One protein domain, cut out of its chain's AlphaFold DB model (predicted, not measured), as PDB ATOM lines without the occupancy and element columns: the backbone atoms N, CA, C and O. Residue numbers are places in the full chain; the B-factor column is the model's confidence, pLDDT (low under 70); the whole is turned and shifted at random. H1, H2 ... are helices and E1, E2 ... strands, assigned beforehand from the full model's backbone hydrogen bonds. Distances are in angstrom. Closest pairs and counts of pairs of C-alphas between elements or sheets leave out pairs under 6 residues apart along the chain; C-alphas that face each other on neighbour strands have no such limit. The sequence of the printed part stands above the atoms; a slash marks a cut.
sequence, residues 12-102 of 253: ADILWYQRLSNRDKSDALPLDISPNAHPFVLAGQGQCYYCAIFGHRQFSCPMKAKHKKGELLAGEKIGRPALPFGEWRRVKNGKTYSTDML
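Overview. This is residues 12 to 102 of the 253 residues of an uncharacterized protein of Melampsora larici-populina (strain 98AG31 / pathotype 3-4-7) (UniProt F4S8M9). With little regular structure, this is an elongated run of loops around a small hairpin, E1 and E2, with H2 packed beside E1, H1 at one end and H4 toward the other. The printed part has 91 residues, 33 in named elements, mostly helix: H1 H2 H3 H4 E1 E2 H5. It is only just loose, close to compact, with a radius of gyration of the C-alphas of 14.9 A, and spans 49 by 29 by 21 A.

Along the chain. Find C-alpha 12 at (52.761, -41.809, -2.915); H1 runs from there to residue 19, 10.8 A. Next come H2, residues 22 to 28, 10.0 A; H3, 39 to 42; H4, 64 to 67; E1, 88 to 90; E2, 96 to 98; and H5, 99 to 102, ending at (53.869, -34.175, -31.207).

Arrangement. In the antiparallel hairpin E1 and E2, N 89 and O 97 are 2.8 A apart, within hydrogen-bond range. The closest C-alphas of H2 and E1, Ser 26 and Arg 90, are 5.3 A apart. H3 and H5 are close but not clearly touching, C-alphas 41 and 101 at 7.1 A. In H1 and H2 every O i to N i+4 pair is within range.

Size, cuts and confidence. The printed part has no cut. H3 to H4 and H4 to E1 are long links. Residues 67 to 83 and 85 have pLDDT under 70.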
ATOM      1  N   ALA A  12      54.181 -42.151  -2.932       89.25
ATOM      2  CA  ALA A  12      52.761 -41.809  -2.915       89.25
ATOM      3  C   ALA A  12      52.332 -41.029  -4.170       89.25
ATOM      4  O   ALA A  12      51.278 -41.327  -4.728       89.25
ATOM      5  N   ASP A  13      53.149 -40.084  -4.656       88.50
ATOM      6  CA  ASP A  13      52.856 -39.341  -5.893       88.50
ATOM      7  C   ASP A  13      52.879 -40.267  -7.125       88.50
ATOM      8  O   ASP A  13      52.050 -40.122  -8.023       88.50
ATOM      9  N   ILE A  14      53.777 -41.259  -7.157       89.06
ATOM     10  CA  ILE A  14      53.832 -42.255  -8.241       89.06
ATOM     11  C   ILE A  14      52.592 -43.148  -8.225       89.06
ATOM     12  O   ILE A  14      51.961 -43.323  -9.268       89.06
ATOM     13  N   LEU A  15      52.224 -43.687  -7.059       90.94
ATOM     14  CA  LEU A  15      51.030 -44.525  -6.910       90.94
ATOM     15  C   LEU A  15      49.754 -43.743  -7.244       90.94
ATOM     16  O   LEU A  15      48.880 -44.257  -7.941       90.94
ATOM     17  N   TRP A  16      49.666 -42.483  -6.810       92.06
ATOM     18  CA  TRP A  16      48.588 -41.575  -7.197       92.06
ATOM     19  C   TRP A  16      48.536 -41.383  -8.717       92.06
ATOM     20  O   TRP A  16      47.491 -41.609  -9.326       92.06
ATOM     21  N   TYR A  17      49.667 -41.049  -9.349       89.81
ATOM     22  CA  TYR A  17      49.736 -40.826 -10.794       89.81
ATOM     23  C   TYR A  17      49.366 -42.079 -11.595       89.81
ATOM     24  O   TYR A  17      48.677 -41.987 -12.608       89.81
ATOM     25  N   GLN A  18      49.780 -43.269 -11.152       90.50
ATOM     26  CA  GLN A  18      49.454 -44.527 -11.830       90.50
ATOM     27  C   GLN A  18      47.947 -44.813 -11.858       90.50
ATOM     28  O   GLN A  18      47.461 -45.319 -12.874       90.50
ATOM     29  N   ARG A  19      47.213 -44.418 -10.808       92.75
ATOM     30  CA  ARG A  19      45.751 -44.572 -10.691       92.75
ATOM     31  C   ARG A  19      44.951 -43.597 -11.560       92.75
ATOM     32  O   ARG A  19      43.764 -43.817 -11.777       92.75
ATOM     33  N   LEU A  20      45.576 -42.531 -12.062       87.81
ATOM     34  CA  LEU A  20      44.906 -41.553 -12.914       87.81
ATOM     35  C   LEU A  20      44.516 -42.142 -14.279       87.81
ATOM     36  O   LEU A  20      45.225 -42.979 -14.857       87.81
ATOM     37  N   SER A  21      43.414 -41.632 -14.835       85.19
ATOM     38  CA  SER A  21      43.036 -41.913 -16.220       85.19
ATOM     39  C   SER A  21      44.091 -41.370 -17.194       85.19
ATOM     40  O   SER A  21      44.861 -40.469 -16.865       85.19
ATOM     41  N   ASN A  22      44.134 -41.877 -18.432       80.81
ATOM     42  CA  ASN A  22      45.081 -41.378 -19.444       80.81
ATOM     43  C   ASN A  22      44.947 -39.870 -19.706       80.81
ATOM     44  O   ASN A  22      45.948 -39.208 -19.996       80.81
ATOM     45  N   ARG A  23      43.725 -39.339 -19.576       82.25
ATOM     46  CA  ARG A  23      43.434 -37.912 -19.687       82.25
ATOM     47  C   ARG A  23      44.029 -37.147 -18.510       82.25
ATOM     48  O   ARG A  23      44.839 -36.250 -18.737       82.25
ATOM     49  N   ASP A  24      43.709 -37.560 -17.287       87.81
ATOM     50  CA  ASP A  24      44.178 -36.882 -16.072       87.81
ATOM     51  C   ASP A  24      45.703 -36.949 -15.938       87.81
ATOM     52  O   ASP A  24      46.327 -35.983 -15.512       87.81
ATOM     53  N   LYS A  25      46.329 -38.046 -16.386       86.62
ATOM     54  CA  LYS A  25      47.793 -38.160 -16.506       86.62
ATOM     55  C   LYS A  25      48.371 -37.061 -17.395       86.62
ATOM     56  O   LYS A  25      49.343 -36.414 -17.016       86.62
ATOM     57  N   SER A  26      47.760 -36.835 -18.560       84.38
ATOM     58  CA  SER A  26      48.207 -35.793 -19.490       84.38
ATOM     59  C   SER A  26      47.978 -34.379 -18.949       84.38
ATOM     60  O   SER A  26      48.791 -33.494 -19.198       84.38
ATOM     61  N   ASP A  27      46.910 -34.175 -18.174       87.88
ATOM     62  CA  ASP A  27      46.626 -32.898 -17.520       87.88
ATOM     63  C   ASP A  27      47.577 -32.632 -16.342       87.88
ATOM     64  O   ASP A  27      47.992 -31.490 -16.132       87.88
ATOM     65  N   ALA A  28      47.955 -33.680 -15.601       89.75
ATOM     66  CA  ALA A  28      48.885 -33.597 -14.482       89.75
ATOM     67  C   ALA A  28      50.337 -33.365 -14.929       89.75
ATOM     68  O   ALA A  28      51.071 -32.626 -14.273       89.75
ATOM     69  N   LEU A  29      50.744 -33.968 -16.052       89.00
ATOM     70  CA  LEU A  29      52.075 -33.818 -16.643       89.00
ATOM     71  C   LEU A  29      51.982 -33.386 -18.115       89.00
ATOM     72  O   LEU A  29      52.128 -34.224 -19.013       89.00
ATOM     73  N   PRO A  30      51.773 -32.082 -18.386       90.75
ATOM     74  CA  PRO A  30      51.757 -31.572 -19.748       90.75
ATOM     75  C   PRO A  30      53.097 -31.815 -20.443       90.75
ATOM     76  O   PRO A  30      54.159 -31.476 -19.913       90.75
ATOM     77  N   LEU A  31      53.047 -32.371 -21.651       90.00
ATOM     78  CA  LEU A  31      54.243 -32.682 -22.427       90.00
ATOM     79  C   LEU A  31      54.907 -31.417 -22.977       90.00
ATOM     80  O   LEU A  31      54.252 -30.428 -23.325       90.00
ATOM     81  N   ASP A  32      56.229 -31.475 -23.098       91.81
ATOM     82  CA  ASP A  32      56.975 -30.530 -23.917       91.81
ATOM     83  C   ASP A  32      56.695 -30.774 -25.404       91.81
ATOM     84  O   ASP A  32      56.521 -31.909 -25.848       91.81
ATOM     85  N   ILE A  33      56.649 -29.691 -26.180       93.44
ATOM     86  CA  ILE A  33      56.493 -29.776 -27.631       93.44
ATOM     87  C   ILE A  33      57.876 -30.042 -28.223       93.44
ATOM     88  O   ILE A  33      58.780 -29.219 -28.090       93.44
ATOM     89  N   SER A  34      58.037 -31.197 -28.868       94.00
ATOM     90  CA  SER A  34      59.273 -31.546 -29.570       94.00
ATOM     91  C   SER A  34      59.570 -30.534 -30.684       94.00
ATOM     92  O   SER A  34      58.641 -30.123 -31.379       94.00
ATOM     93  N   PRO A  35      60.842 -30.187 -30.952       94.31
ATOM     94  CA  PRO A  35      61.199 -29.380 -32.121       94.31
ATOM     95  C   PRO A  35      60.821 -30.054 -33.453       94.31
ATOM     96  O   PRO A  35      60.661 -29.369 -34.456       94.31
ATOM     97  N   ASN A  36      60.627 -31.379 -33.452       95.19
ATOM     98  CA  ASN A  36      60.183 -32.157 -34.614       95.19
ATOM     99  C   ASN A  36      58.651 -32.324 -34.677       95.19
ATOM    100  O   ASN A  36      58.157 -33.153 -35.444       95.19
ATOM    101  N   ALA A  37      57.897 -31.615 -33.835       95.69
ATOM    102  CA  ALA A  37      56.441 -31.636 -33.878       95.69
ATOM    103  C   ALA A  37      55.914 -31.021 -35.186       95.69
ATOM    104  O   ALA A  37      56.611 -30.295 -35.897       95.69
ATOM    105  N   HIS A  38      54.644 -31.286 -35.488       95.75
ATOM    106  CA  HIS A  38      53.991 -30.735 -36.669       95.75
ATOM    107  C   HIS A  38      54.060 -29.187 -36.666       95.75
ATOM    108  O   HIS A  38      53.797 -28.577 -35.625       95.75
ATOM    109  N   PRO A  39      54.320 -28.507 -37.803       96.75
ATOM    110  CA  PRO A  39      54.466 -27.046 -37.846       96.75
ATOM    111  C   PRO A  39      53.299 -26.265 -37.219       96.75
ATOM    112  O   PRO A  39      53.506 -25.279 -36.518       96.75
ATOM    113  N   PHE A  40      52.060 -26.732 -37.401       97.06
ATOM    114  CA  PHE A  40      50.886 -26.123 -36.759       97.06
ATOM    115  C   PHE A  40      50.844 -26.288 -35.232       97.06
ATOM    116  O   PHE A  40      50.290 -25.423 -34.555       97.06
ATOM    117  N   VAL A  41      51.438 -27.348 -34.675       96.38
ATOM    118  CA  VAL A  41      51.602 -27.512 -33.219       96.38
ATOM    119  C   VAL A  41      52.625 -26.511 -32.694       96.38
ATOM    120  O   VAL A  41      52.360 -25.847 -31.695       96.38
ATOM    121  N   LEU A  42      53.754 -26.356 -33.396       95.88
ATOM    122  CA  LEU A  42      54.789 -25.371 -33.063       95.88
ATOM    123  C   LEU A  42      54.243 -23.937 -33.123       95.88
ATOM    124  O   LEU A  42      54.505 -23.137 -32.229       95.88
ATOM    125  N   ALA A  43      53.395 -23.639 -34.113       96.62
ATOM    126  CA  ALA A  43      52.655 -22.380 -34.206       96.62
ATOM    127  C   ALA A  43      51.534 -22.243 -33.154       96.62
ATOM    128  O   ALA A  43      50.836 -21.230 -33.103       96.62
ATOM    129  N   GLY A  44      51.305 -23.278 -32.342       95.69
ATOM    130  CA  GLY A  44      50.275 -23.302 -31.320       95.69
ATOM    131  C   GLY A  44      48.861 -23.252 -31.883       95.69
ATOM    132  O   GLY A  44      47.971 -22.769 -31.197       95.69
ATOM    133  N   GLN A  45      48.586 -23.710 -33.104       96.75
ATOM    134  CA  GLN A  45      47.210 -23.792 -33.609       96.75
ATOM    135  C   GLN A  45      46.428 -24.905 -32.906       96.75
ATOM    136  O   GLN A  45      47.011 -25.844 -32.383       96.75
ATOM    137  N   GLY A  46      45.101 -24.792 -32.841       94.88
ATOM    138  CA  GLY A  46      44.260 -25.855 -32.285       94.88
ATOM    139  C   GLY A  46      44.062 -26.989 -33.290       94.88
ATOM    140  O   GLY A  46      43.838 -26.716 -34.469       94.88
ATOM    141  N   GLN A  47      44.119 -28.232 -32.813       94.44
ATOM    142  CA  GLN A  47      43.728 -29.417 -33.572       94.44
ATOM    143  C   GLN A  47      42.305 -29.828 -33.177       94.44
ATOM    144  O   GLN A  47      41.934 -29.795 -32.001       94.44
ATOM    145  N   CYS A  48      41.484 -30.189 -34.157       92.25
ATOM    146  CA  CYS A  48      40.109 -30.591 -33.909       92.25
ATOM    147  C   CYS A  48      40.015 -32.040 -33.411       92.25
ATOM    148  O   CYS A  48      40.429 -32.964 -34.104       92.25
ATOM    149  N   TYR A  49      39.358 -32.249 -32.269       87.69
ATOM    150  CA  TYR A  49      39.097 -33.572 -31.686       87.69
ATOM    151  C   TYR A  49      38.140 -34.473 -32.475       87.69
ATOM    152  O   TYR A  49      37.942 -35.608 -32.072       87.69
ATOM    153  N   TYR A  50      37.494 -33.990 -33.543       85.19
ATOM    154  CA  TYR A  50      36.614 -34.829 -34.372       85.19
ATOM    155  C   TYR A  50      37.306 -35.333 -35.637       85.19
ATOM    156  O   TYR A  50      37.190 -36.506 -35.968       85.19
ATOM    157  N   CYS A  51      38.038 -34.459 -36.329       86.62
ATOM    158  CA  CYS A  51      38.621 -34.775 -37.635       86.62
ATOM    159  C   CYS A  51      40.151 -34.659 -37.679       86.62
ATOM    160  O   CYS A  51      40.724 -34.698 -38.760       86.62
ATOM    161  N   ALA A  52      40.809 -34.417 -36.538       89.12
ATOM    162  CA  ALA A  52      42.262 -34.274 -36.392       89.12
ATOM    163  C   ALA A  52      42.933 -33.179 -37.257       89.12
ATOM    164  O   ALA A  52      44.159 -33.105 -37.309       89.12
ATOM    165  N   ILE A  53      42.157 -32.297 -37.898       91.12
ATOM    166  CA  ILE A  53      42.652 -31.196 -38.742       91.12
ATOM    167  C   ILE A  53      42.896 -29.942 -37.889       91.12
ATOM    168  O   ILE A  53      42.177 -29.681 -36.921       91.12
ATOM    169  N   PHE A  54      43.905 -29.154 -38.261       94.81
ATOM    170  CA  PHE A  54      44.231 -27.879 -37.622       94.81
ATOM    171  C   PHE A  54      43.341 -26.725 -38.107       94.81
ATOM    172  O   PHE A  54      42.771 -26.760 -39.194       94.81
ATOM    173  N   GLY A  55      43.237 -25.676 -37.290       93.69
ATOM    174  CA  GLY A  55      42.597 -24.412 -37.677       93.69
ATOM    175  C   GLY A  55      41.147 -24.248 -37.219       93.69
ATOM    176  O   GLY A  55      40.563 -23.189 -37.421       93.69
ATOM    177  N   HIS A  56      40.566 -25.245 -36.548       93.75
ATOM    178  CA  HIS A  56      39.241 -25.125 -35.941       93.75
ATOM    179  C   HIS A  56      39.113 -25.984 -34.674       93.75
ATOM    180  O   HIS A  56      39.946 -26.849 -34.399       93.75
ATOM    181  N   ARG A  57      38.074 -25.728 -33.868       89.94
ATOM    182  CA  ARG A  57      37.791 -26.477 -32.633       89.94
ATOM    183  C   ARG A  57      36.651 -27.468 -32.843       89.94
ATOM    184  O   ARG A  57      35.889 -27.376 -33.798       89.94
ATOM    185  N   GLN A  58      36.489 -28.383 -31.891       87.81
ATOM    186  CA  GLN A  58      35.462 -29.428 -31.919       87.81
ATOM    187  C   GLN A  58      34.037 -28.892 -32.176       87.81
ATOM    188  O   GLN A  58      33.275 -29.492 -32.933       87.81
ATOM    189  N   PHE A  59      33.669 -27.758 -31.570       88.12
ATOM    190  CA  PHE A  59      32.335 -27.166 -31.723       88.12
ATOM    191  C   PHE A  59      32.090 -26.554 -33.108       88.12
ATOM    192  O   PHE A  59      30.941 -26.489 -33.532       88.12
ATOM    193  N   SER A  60      33.150 -26.155 -33.813       91.19
ATOM    194  CA  SER A  60      33.106 -25.556 -35.150       91.19
ATOM    195  C   SER A  60      33.574 -26.537 -36.228       91.19
ATOM    196  O   SER A  60      34.050 -26.124 -37.282       91.19
ATOM    197  N   CYS A  61      33.531 -27.840 -35.940       90.19
ATOM    198  CA  CYS A  61      33.992 -28.857 -36.868       90.19
ATOM    199  C   CYS A  61      32.976 -29.047 -38.003       90.19
ATOM    200  O   CYS A  61      31.853 -29.478 -37.723       90.19
ATOM    201  N   PRO A  62      33.352 -28.811 -39.276       87.56
ATOM    202  CA  PRO A  62      32.450 -29.024 -40.408       87.56
ATOM    203  C   PRO A  62      32.068 -30.505 -40.557       87.56
ATOM    204  O   PRO A  62      31.012 -30.838 -41.087       87.56
ATOM    205  N   MET A  63      32.897 -31.404 -40.018       81.88
ATOM    206  CA  MET A  63      32.662 -32.846 -40.021       81.88
ATOM    207  C   MET A  63      31.727 -33.322 -38.912       81.88
ATOM    208  O   MET A  63      31.313 -34.480 -38.929       81.88
ATOM    209  N   LYS A  64      31.348 -32.461 -37.957       81.81
ATOM    210  CA  LYS A  64      30.530 -32.857 -36.797       81.81
ATOM    211  C   LYS A  64      29.195 -33.480 -37.212       81.81
ATOM    212  O   LYS A  64      28.785 -34.475 -36.621       81.81
ATOM    213  N   ALA A  65      28.539 -32.924 -38.233       77.50
ATOM    214  CA  ALA A  65      27.281 -33.459 -38.754       77.50
ATOM    215  C   ALA A  65      27.462 -34.830 -39.426       77.50
ATOM    216  O   ALA A  65      26.611 -35.701 -39.258       77.50
ATOM    217  N   LYS A  66      28.586 -35.039 -40.126       71.81
ATOM    218  CA  LYS A  66      28.899 -36.299 -40.813       71.81
ATOM    219  C   LYS A  66      29.243 -37.419 -39.824       71.81
ATOM    220  O   LYS A  66      28.708 -38.512 -39.933       71.81
ATOM    221  N   HIS A  67      30.031 -37.128 -38.785       65.88
ATOM    222  CA  HIS A  67      30.364 -38.119 -37.749       65.88
ATOM    223  C   HIS A  67      29.152 -38.581 -36.927       65.88
ATOM    224  O   HIS A  67      29.134 -39.712 -36.450       65.88
ATOM    225  N   LYS A  68      28.132 -37.729 -36.750       64.12
ATOM    226  CA  LYS A  68      26.958 -38.046 -35.920       64.12
ATOM    227  C   LYS A  68      26.100 -39.184 -36.484       64.12
ATOM    228  O   LYS A  68      25.318 -39.759 -35.739       64.12
ATOM    229  N   LYS A  69      26.230 -39.490 -37.778       58.12
ATOM    230  CA  LYS A  69      25.412 -40.501 -38.457       58.12
ATOM    231  C   LYS A  69      25.972 -41.919 -38.391       58.12
ATOM    232  O   LYS A  69      25.341 -42.814 -38.929       58.12
ATOM    233  N   GLY A  70      27.139 -42.144 -37.779       49.16
ATOM    234  CA  GLY A  70      27.745 -43.482 -37.757       49.16
ATOM    235  C   GLY A  70      28.129 -44.012 -39.144       49.16
ATOM    236  O   GLY A  70      28.634 -45.125 -39.246       49.16
ATOM    237  N   GLU A  71      27.955 -43.209 -40.200       54.34
ATOM    238  CA  GLU A  71      28.586 -43.423 -41.490       54.34
ATOM    239  C   GLU A  71      30.089 -43.308 -41.252       54.34
ATOM    240  O   GLU A  71      30.676 -42.222 -41.257       54.34
ATOM    241  N   LEU A  72      30.726 -44.454 -41.004       51.38
ATOM    242  CA  LEU A  72      32.087 -44.661 -41.460       51.38
ATOM    243  C   LEU A  72      32.078 -44.162 -42.900       51.38
ATOM    244  O   LEU A  72      31.420 -44.756 -43.750       51.38
ATOM    245  N   LEU A  73      32.703 -43.009 -43.134       51.72
ATOM    246  CA  LEU A  73      32.851 -42.398 -44.449       51.72
ATOM    247  C   LEU A  73      33.793 -43.294 -45.263       51.72
ATOM    248  O   LEU A  73      34.956 -42.982 -45.504       51.72
ATOM    249  N   ALA A  74      33.296 -44.478 -45.601       41.16
ATOM    250  CA  ALA A  74      33.946 -45.521 -46.352       41.16
ATOM    251  C   ALA A  74      33.879 -45.116 -47.824       41.16
ATOM    252  O   ALA A  74      32.983 -45.522 -48.555       41.16
ATOM    253  N   GLY A  75      34.793 -44.243 -48.251       47.50
ATOM    254  CA  GLY A  75      35.006 -43.985 -49.679       47.50
ATOM    255  C   GLY A  75      35.429 -42.563 -50.033       47.50
ATOM    256  O   GLY A  75      36.263 -42.389 -50.918       47.50
ATOM    257  N   GLU A  76      34.943 -41.541 -49.327       54.22
ATOM    258  CA  GLU A  76      35.442 -40.174 -49.514       54.22
ATOM    259  C   GLU A  76      36.602 -39.911 -48.548       54.22
ATOM    260  O   GLU A  76      36.494 -40.173 -47.352       54.22
ATOM    261  N   LYS A  77      37.722 -39.372 -49.050       53.97
ATOM    262  CA  LYS A  77      38.938 -39.027 -48.282       53.97
ATOM    263  C   LYS A  77      38.710 -37.862 -47.303       53.97
ATOM    264  O   LYS A  77      39.437 -36.869 -47.332       53.97
ATOM    265  N   ILE A  78      37.683 -37.919 -46.465       53.06
ATOM    266  CA  ILE A  78      37.316 -36.799 -45.611       53.06
ATOM    267  C   ILE A  78      37.978 -36.940 -44.249       53.06
ATOM    268  O   ILE A  78      37.353 -37.354 -43.283       53.06
ATOM    269  N   GLY A  79      39.250 -36.541 -44.192       54.12
ATOM    270  CA  GLY A  79      40.030 -36.444 -42.958       54.12
ATOM    271  C   GLY A  79      40.299 -37.796 -42.294       54.12
ATOM    272  O   GLY A  79      39.563 -38.765 -42.454       54.12
ATOM    273  N   ARG A  80      41.386 -37.896 -41.527       60.91
ATOM    274  CA  ARG A  80      41.513 -39.037 -40.616       60.91
ATOM    275  C   ARG A  80      40.446 -38.880 -39.526       60.91
ATOM    276  O   ARG A  80      40.282 -37.760 -39.029       60.91
ATOM    277  N   PRO A  81      39.722 -39.947 -39.143       64.50
ATOM    278  CA  PRO A  81      38.912 -39.890 -37.935       64.50
ATOM    279  C   PRO A  81      39.816 -39.481 -36.772       64.50
ATOM    280  O   PRO A  81      41.006 -39.811 -36.760       64.50
ATOM    281  N   ALA A  82      39.274 -38.727 -35.817       65.81
ATOM    282  CA  ALA A  82      40.041 -38.414 -34.626       65.81
ATOM    283  C   ALA A  82      40.539 -39.694 -33.961       65.81
ATOM    284  O   ALA A  82      39.793 -40.661 -33.803       65.81
ATOM    285  N   LEU A  83      41.814 -39.671 -33.582       69.12
ATOM    286  CA  LEU A  83      42.422 -40.769 -32.856       69.12
ATOM    287  C   LEU A  83      41.681 -40.999 -31.531       69.12
ATOM    288  O   LEU A  83      41.121 -40.042 -30.973       69.12
ATOM    289  N   PRO A  84      41.686 -42.234 -31.004       73.50
ATOM    290  CA  PRO A  84      41.137 -42.526 -29.687       73.50
ATOM    291  C   PRO A  84      41.683 -41.550 -28.640       73.50
ATOM    292  O   PRO A  84      42.858 -41.197 -28.676       73.50
ATOM    293  N   PHE A  85      40.865 -41.142 -27.664       64.06
ATOM    294  CA  PHE A  85      41.269 -40.165 -26.636       64.06
ATOM    295  C   PHE A  85      42.585 -40.511 -25.914       64.06
ATOM    296  O   PHE A  85      43.293 -39.605 -25.485       64.06
ATOM    297  N   GLY A  86      42.937 -41.798 -25.797       72.06
ATOM    298  CA  GLY A  86      44.204 -42.244 -25.202       72.06
ATOM    299  C   GLY A  86      45.462 -41.778 -25.947       72.06
ATOM    300  O   GLY A  86      46.537 -41.723 -25.348       72.06
ATOM    301  N   GLU A  87      45.321 -41.394 -27.215       84.19
ATOM    302  CA  GLU A  87      46.390 -40.888 -28.082       84.19
ATOM    303  C   GLU A  87      46.454 -39.356 -28.104       84.19
ATOM    304  O   GLU A  87      47.213 -38.775 -28.871       84.19
ATOM    305  N   TRP A  88      45.678 -38.668 -27.265       89.19
ATOM    306  CA  TRP A  88      45.737 -37.215 -27.129       89.19
ATOM    307  C   TRP A  88      46.476 -36.835 -25.850       89.19
ATOM    308  O   TRP A  88      46.256 -37.413 -24.784       89.19
ATOM    309  N   ARG A  89      47.371 -35.851 -25.941       91.06
ATOM    310  CA  ARG A  89      48.178 -35.379 -24.814       91.06
ATOM    311  C   ARG A  89      48.097 -33.872 -24.702       91.06
ATOM    312  O   ARG A  89      48.199 -33.153 -25.699       91.06
ATOM    313  N   ARG A  90      47.919 -33.391 -23.473       93.25
ATOM    314  CA  ARG A  90      48.054 -31.973 -23.169       93.25
ATOM    315  C   ARG A  90      49.526 -31.588 -23.189       93.25
ATOM    316  O   ARG A  90      50.373 -32.338 -22.708       93.25
ATOM    317  N   VAL A  91      49.829 -30.429 -23.755       93.75
ATOM    318  CA  VAL A  91      51.189 -29.883 -23.803       93.75
ATOM    319  C   VAL A  91      51.294 -28.604 -22.979       93.75
ATOM    320  O   VAL A  91      50.281 -28.001 -22.615       93.75
ATOM    321  N   LYS A  92      52.522 -28.147 -22.706       92.38
ATOM    322  CA  LYS A  92      52.780 -26.949 -21.883       92.38
ATOM    323  C   LYS A  92      52.130 -25.659 -22.395       92.38
ATOM    324  O   LYS A  92      51.862 -24.772 -21.596       92.38
ATOM    325  N   ASN A  93      51.808 -25.564 -23.689       93.00
ATOM    326  CA  ASN A  93      51.047 -24.426 -24.230       93.00
ATOM    327  C   ASN A  93      49.549 -24.432 -23.825       93.00
ATOM    328  O   ASN A  93      48.788 -23.555 -24.233       93.00
ATOM    329  N   GLY A  94      49.112 -25.435 -23.052       92.75
ATOM    330  CA  GLY A  94      47.753 -25.592 -22.537       92.75
ATOM    331  C   GLY A  94      46.770 -26.252 -23.505       92.75
ATOM    332  O   GLY A  94      45.621 -26.495 -23.115       92.75
ATOM    333  N   LYS A  95      47.193 -26.552 -24.738       94.38
ATOM    334  CA  LYS A  95      46.395 -27.233 -25.764       94.38
ATOM    335  C   LYS A  95      46.638 -28.735 -25.730       94.38
ATOM    336  O   LYS A  95      47.585 -29.216 -25.111       94.38
ATOM    337  N   THR A  96      45.763 -29.462 -26.403       93.50
ATOM    338  CA  THR A  96      45.855 -30.911 -26.535       93.50
ATOM    339  C   THR A  96      46.015 -31.256 -27.999       93.50
ATOM    340  O   THR A  96      45.306 -30.706 -28.845       93.50
ATOM    341  N   TYR A  97      46.937 -32.165 -28.269       94.19
ATOM    342  CA  TYR A  97      47.253 -32.647 -29.603       94.19
ATOM    343  C   TYR A  97      47.287 -34.162 -29.603       94.19
ATOM    344  O   TYR A  97      47.518 -34.779 -28.559       94.19
ATOM    345  N   SER A  98      47.082 -34.751 -30.769       91.94
ATOM    346  CA  SER A  98      47.339 -36.167 -30.966       91.94
ATOM    347  C   SER A  98      48.847 -36.459 -30.907       91.94
ATOM    348  O   SER A  98      49.677 -35.631 -31.295       91.94
ATOM    349  N   THR A  99      49.228 -37.622 -30.379       89.50
ATOM    350  CA  THR A  99      50.632 -38.011 -30.156       89.50
ATOM    351  C   THR A  99      51.448 -38.074 -31.441       89.50
ATOM    352  O   THR A  99      52.635 -37.766 -31.418       89.50
ATOM    353  N   ASP A 100      50.822 -38.414 -32.567       89.75
ATOM    354  CA  ASP A 100      51.451 -38.408 -33.893       89.75
ATOM    355  C   ASP A 100      51.893 -37.000 -34.333       89.75
ATOM    356  O   ASP A 100      52.927 -36.851 -34.982       89.75
ATOM    357  N   MET A 101      51.171 -35.954 -33.919       92.69
ATOM    358  CA  MET A 101      51.499 -34.558 -34.230       92.69
ATOM    359  C   MET A 101      52.574 -33.969 -33.310       92.69
ATOM    360  O   MET A 101      53.172 -32.945 -33.647       92.69
ATOM    361  N   LEU A 102      52.837 -34.598 -32.161       92.25
ATOM    362  CA  LEU A 102      53.869 -34.175 -31.207       92.25
ATOM    363  C   LEU A 102      55.280 -34.665 -31.577       92.25
ATOM    364  O   LEU A 102      56.259 -34.214 -30.982       92.25
TER     365      LEU A 102